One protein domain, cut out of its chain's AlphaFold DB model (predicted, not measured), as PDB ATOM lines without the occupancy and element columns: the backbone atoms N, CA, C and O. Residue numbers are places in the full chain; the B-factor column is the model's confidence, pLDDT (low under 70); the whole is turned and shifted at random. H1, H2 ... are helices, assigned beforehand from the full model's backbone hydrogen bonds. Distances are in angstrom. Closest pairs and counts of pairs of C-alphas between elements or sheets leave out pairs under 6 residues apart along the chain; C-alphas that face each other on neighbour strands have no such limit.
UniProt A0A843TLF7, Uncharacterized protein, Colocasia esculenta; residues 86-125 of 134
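This is residues 86 to 125 of the 134 residues of an uncharacterized protein of Colocasia esculenta (UniProt A0A843TLF7). One long helix, H2, makes the longest axis, and a shorter helix, H1, folds back beside its first part as a lopsided helical hairpin, a narrow V. Residues 110 to 125 of H2 stick out as a bare arm. The 40 printed residues hold two named helices, H1 then H2, and no named strand: the class is all helix. The whole is only just loose, close to extended, with a radius of gyration of the C-alphas of 13.0 A and spans of 42 by 20 by 6 A.

H2, residues 99 to 125, touches H1, residues 86 to 97, with residues 101 to 105 alone; H1 touches it with residues 91 to 96 alone. Their closest C-alphas, of Ser 95 and Phe 102, are 4.2 A apart. They run opposite ways at a shallow tilt of 27 degrees. Every O i to N i+4 pair is within hydrogen-bond range in H1, and 19 of 23 in H2.

H2 measures 40.5 A from C-alpha 99 to C-alpha 125 at (28.507, -8.797, -13.661). H1 measures 17.1 A from C-alpha 86 at (38.329, -15.308, -42.092).

The farthest C-alphas, of Ser 97 and Val 125, are 41.8 A apart. The printed part has no cut, and the link is tight. Residues 123 to 125 have pLDDT under 70.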
ATOM      1  N   HIS A  86      37.165 -15.347 -41.210       80.81
ATOM      2  CA  HIS A  86      38.329 -15.308 -42.092       80.81
ATOM      3  C   HIS A  86      39.594 -15.859 -41.417       80.81
ATOM      4  O   HIS A  86      40.320 -16.645 -42.025       80.81
ATOM      5  N   GLN A  87      39.837 -15.509 -40.149       87.12
ATOM      6  CA  GLN A  87      40.956 -16.083 -39.392       87.12
ATOM      7  C   GLN A  87      40.797 -17.594 -39.210       87.12
ATOM      8  O   GLN A  87      41.747 -18.347 -39.411       87.12
ATOM      9  N   THR A  88      39.582 -18.057 -38.907       85.94
ATOM     10  CA  THR A  88      39.306 -19.488 -38.738       85.94
ATOM     11  C   THR A  88      39.552 -20.265 -40.031       85.94
ATOM     12  O   THR A  88      40.162 -21.327 -39.983       85.94
ATOM     13  N   VAL A  89      39.168 -19.725 -41.195       83.38
ATOM     14  CA  VAL A  89      39.448 -20.352 -42.501       83.38
ATOM     15  C   VAL A  89      40.953 -20.546 -42.708       83.38
ATOM     16  O   VAL A  89      41.381 -21.661 -43.006       83.38
ATOM     17  N   LYS A  90      41.770 -19.516 -42.458       85.44
ATOM     18  CA  LYS A  90      43.237 -19.628 -42.553       85.44
ATOM     19  C   LYS A  90      43.796 -20.695 -41.615       85.44
ATOM     20  O   LYS A  90      44.601 -21.525 -42.031       85.44
ATOM     21  N   ILE A  91      43.336 -20.710 -40.362       89.56
ATOM     22  CA  ILE A  91      43.739 -21.722 -39.377       89.56
ATOM     23  C   ILE A  91      43.390 -23.122 -39.887       89.56
ATOM     24  O   ILE A  91      44.228 -24.021 -39.805       89.56
ATOM     25  N   THR A  92      42.190 -23.318 -40.440       86.00
ATOM     26  CA  THR A  92      41.765 -24.626 -40.957       86.00
ATOM     27  C   THR A  92      42.584 -25.082 -42.158       86.00
ATOM     28  O   THR A  92      42.963 -26.247 -42.203       86.00
ATOM     29  N   GLU A  93      42.909 -24.185 -43.088       81.56
ATOM     30  CA  GLU A  93      43.713 -24.502 -44.272       81.56
ATOM     31  C   GLU A  93      45.137 -24.930 -43.887       81.56
ATOM     32  O   GLU A  93      45.626 -25.973 -44.333       81.56
ATOM     33  N   ILE A  94      45.769 -24.181 -42.978       88.00
ATOM     34  CA  ILE A  94      47.108 -24.492 -42.461       88.00
ATOM     35  C   ILE A  94      47.090 -25.807 -41.671       88.00
ATOM     36  O   ILE A  94      47.958 -26.660 -41.858       88.00
ATOM     37  N   SER A  95      46.086 -25.999 -40.813       92.19
ATOM     38  CA  SER A  95      45.955 -27.205 -39.987       92.19
ATOM     39  C   SER A  95      45.695 -28.452 -40.830       92.19
ATOM     40  O   SER A  95      46.296 -29.492 -40.586       92.19
ATOM     41  N   ALA A  96      44.845 -28.362 -41.855       89.44
ATOM     42  CA  ALA A  96      44.568 -29.478 -42.760       89.44
ATOM     43  C   ALA A  96      45.807 -29.899 -43.568       89.44
ATOM     44  O   ALA A  96      45.937 -31.064 -43.938       89.44
ATOM     45  N   SER A  97      46.724 -28.960 -43.809       90.94
ATOM     46  CA  SER A  97      47.944 -29.188 -44.586       90.94
ATOM     47  C   SER A  97      49.135 -29.672 -43.745       90.94
ATOM     48  O   SER A  97      50.148 -30.083 -44.307       90.94
ATOM     49  N   SER A  98      49.060 -29.633 -42.406       93.88
ATOM     50  CA  SER A  98      50.174 -30.007 -41.522       93.88
ATOM     51  C   SER A  98      49.699 -30.612 -40.203       93.88
ATOM     52  O   SER A  98      49.084 -29.939 -39.381       93.88
ATOM     53  N   ASN A  99      50.092 -31.863 -39.938       92.94
ATOM     54  CA  ASN A  99      49.805 -32.542 -38.666       92.94
ATOM     55  C   ASN A  99      50.378 -31.797 -37.450       92.94
ATOM     56  O   ASN A  99      49.762 -31.783 -36.387       92.94
ATOM     57  N   VAL A 100      51.542 -31.156 -37.603       96.94
ATOM     58  CA  VAL A 100      52.145 -30.349 -36.531       96.94
ATOM     59  C   VAL A 100      51.272 -29.128 -36.248       96.94
ATOM     60  O   VAL A 100      50.931 -28.876 -35.095       96.94
ATOM     61  N   ALA A 101      50.840 -28.417 -37.292       94.56
ATOM     62  CA  ALA A 101      49.957 -27.263 -37.137       94.56
ATOM     63  C   ALA A 101      48.573 -27.659 -36.599       94.56
ATOM     64  O   ALA A 101      48.025 -26.962 -35.748       94.56
ATOM     65  N   PHE A 102      48.035 -28.803 -37.030       96.00
ATOM     66  CA  PHE A 102      46.788 -29.354 -36.509       96.00
ATOM     67  C   PHE A 102      46.862 -29.630 -35.007       96.00
ATOM     68  O   PHE A 102      45.940 -29.268 -34.279       96.00
ATOM     69  N   ASN A 103      47.954 -30.232 -34.527       96.69
ATOM     70  CA  ASN A 103      48.133 -30.492 -33.098       96.69
ATOM     71  C   ASN A 103      48.187 -29.190 -32.291       96.69
ATOM     72  O   ASN A 103      47.506 -29.084 -31.274       96.69
ATOM     73  N   VAL A 104      48.892 -28.168 -32.790       97.44
ATOM     74  CA  VAL A 104      48.901 -26.833 -32.165       97.44
ATOM     75  C   VAL A 104      47.492 -26.233 -32.130       97.44
ATOM     76  O   VAL A 104      47.036 -25.778 -31.083       97.44
ATOM     77  N   ALA A 105      46.759 -26.264 -33.246       95.31
ATOM     78  CA  ALA A 105      45.392 -25.750 -33.303       95.31
ATOM     79  C   ALA A 105      44.458 -26.492 -32.332       95.31
ATOM     80  O   ALA A 105      43.650 -25.867 -31.644       95.31
ATOM     81  N   LYS A 106      44.603 -27.817 -32.229       95.94
ATOM     82  CA  LYS A 106      43.836 -28.672 -31.316       95.94
ATOM     83  C   LYS A 106      44.060 -28.311 -29.845       95.94
ATOM     84  O   LYS A 106      43.116 -28.406 -29.065       95.94
ATOM     85  N   GLU A 107      45.265 -27.893 -29.468       96.50
ATOM     86  CA  GLU A 107      45.581 -27.447 -28.105       96.50
ATOM     87  C   GLU A 107      45.085 -26.021 -27.829       96.50
ATOM     88  O   GLU A 107      44.476 -25.758 -26.792       96.50
ATOM     89  N   VAL A 108      45.294 -25.099 -28.771       96.81
ATOM     90  CA  VAL A 108      45.066 -23.662 -28.554       96.81
ATOM     91  C   VAL A 108      43.594 -23.261 -28.691       96.81
ATOM     92  O   VAL A 108      43.119 -22.426 -27.918       96.81
ATOM     93  N   ILE A 109      42.845 -23.838 -29.638       96.19
ATOM     94  CA  ILE A 109      41.443 -23.452 -29.892       96.19
ATOM     95  C   ILE A 109      40.569 -23.593 -28.629       96.19
ATOM     96  O   ILE A 109      39.873 -22.632 -28.293       96.19
ATOM     97  N   PRO A 110      40.606 -24.713 -27.877       96.19
ATOM     98  CA  PRO A 110      39.836 -24.835 -26.638       96.19
ATOM     99  C   PRO A 110      40.211 -23.790 -25.580       96.19
ATOM    100  O   PRO A 110      39.333 -23.267 -24.893       96.19
ATOM    101  N   MET A 111      41.500 -23.452 -25.461       96.19
ATOM    102  CA  MET A 111      41.975 -22.436 -24.516       96.19
ATOM    103  C   MET A 111      41.449 -21.045 -24.881       96.19
ATOM    104  O   MET A 111      40.991 -20.307 -24.007       96.19
ATOM    105  N   LEU A 112      41.468 -20.705 -26.172       95.44
ATOM    106  CA  LEU A 112      40.910 -19.456 -26.680       95.44
ATOM    107  C   LEU A 112      39.406 -19.363 -26.388       95.44
ATOM    108  O   LEU A 112      38.957 -18.358 -25.844       95.44
ATOM    109  N   LEU A 113      38.647 -20.422 -26.684       93.56
ATOM    110  CA  LEU A 113      37.206 -20.471 -26.420       93.56
ATOM    111  C   LEU A 113      36.892 -20.271 -24.934       93.56
ATOM    112  O   LEU A 113      36.014 -19.480 -24.595       93.56
ATOM    113  N   LYS A 114      37.640 -20.935 -24.047       94.69
ATOM    114  CA  LYS A 114      37.486 -20.770 -22.598       94.69
ATOM    115  C   LYS A 114      37.694 -19.313 -22.175       94.69
ATOM    116  O   LYS A 114      36.847 -18.754 -21.487       94.69
ATOM    117  N   ARG A 115      38.773 -18.681 -22.644       94.25
ATOM    118  CA  ARG A 115      39.080 -17.278 -22.331       94.25
ATOM    119  C   ARG A 115      38.001 -16.319 -22.838       94.25
ATOM    120  O   ARG A 115      37.653 -15.372 -22.144       94.25
ATOM    121  N   MET A 116      37.452 -16.560 -24.030       91.56
ATOM    122  CA  MET A 116      36.358 -15.745 -24.573       91.56
ATOM    123  C   MET A 116      35.093 -15.840 -23.712       91.56
ATOM    124  O   MET A 116      34.451 -14.822 -23.469       91.56
ATOM    125  N   LEU A 117      34.759 -17.037 -23.220       90.94
ATOM    126  CA  LEU A 117      33.624 -17.238 -22.315       90.94
ATOM    127  C   LEU A 117      33.834 -16.547 -20.964       90.94
ATOM    128  O   LEU A 117      32.905 -15.938 -20.443       90.94
ATOM    129  N   GLU A 118      35.045 -16.609 -20.406       92.81
ATOM    130  CA  GLU A 118      35.389 -15.925 -19.152       92.81
ATOM    131  C   GLU A 118      35.196 -14.406 -19.274       92.81
ATOM    132  O   GLU A 118      34.540 -13.803 -18.427       92.81
ATOM    133  N   VAL A 119      35.686 -13.799 -20.360       88.75
ATOM    134  CA  VAL A 119      35.527 -12.357 -20.616       88.75
ATOM    135  C   VAL A 119      34.064 -11.986 -20.876       88.75
ATOM    136  O   VAL A 119      33.579 -10.998 -20.334       88.75
ATOM    137  N   ALA A 120      33.336 -12.782 -21.664       83.06
ATOM    138  CA  ALA A 120      31.923 -12.527 -21.943       83.06
ATOM    139  C   ALA A 120      31.061 -12.575 -20.670       83.06
ATOM    140  O   ALA A 120      30.169 -11.748 -20.506       83.06
ATOM    141  N   ASN A 121      31.355 -13.503 -19.755       77.19
ATOM    142  CA  ASN A 121      30.641 -13.628 -18.485       77.19
ATOM    143  C   ASN A 121      31.031 -12.536 -17.477       77.19
ATOM    144  O   ASN A 121      30.168 -12.068 -16.738       77.19
ATOM    145  N   ALA A 122      32.296 -12.101 -17.452       75.44
ATOM    146  CA  ALA A 122      32.738 -10.994 -16.601       75.44
ATOM    147  C   ALA A 122      32.020  -9.677 -16.952       75.44
ATOM    148  O   ALA A 122      31.598  -8.949 -16.057       75.44
ATOM    149  N   ASN A 123      31.764  -9.437 -18.240       58.25
ATOM    150  CA  ASN A 123      31.046  -8.253 -18.721       58.25
ATOM    151  C   ASN A 123      29.547  -8.215 -18.343       58.25
ATOM    152  O   ASN A 123      28.915  -7.174 -18.504       58.25
ATOM    153  N   ILE A 124      28.959  -9.313 -17.847       53.59
ATOM    154  CA  ILE A 124      27.558  -9.360 -17.375       53.59
ATOM    155  C   ILE A 124      27.449  -8.917 -15.905       53.59
ATOM    156  O   ILE A 124      26.409  -8.416 -15.487       53.59
ATOM    157  N   VAL A 125      28.517  -9.069 -15.113       49.06
ATOM    158  CA  VAL A 125      28.507  -8.797 -13.661       49.06
ATOM    159  C   VAL A 125      28.746  -7.312 -13.340       49.06
ATOM    160  O   VAL A 125      28.398  -6.860 -12.254       49.06
TER     161      VAL A 125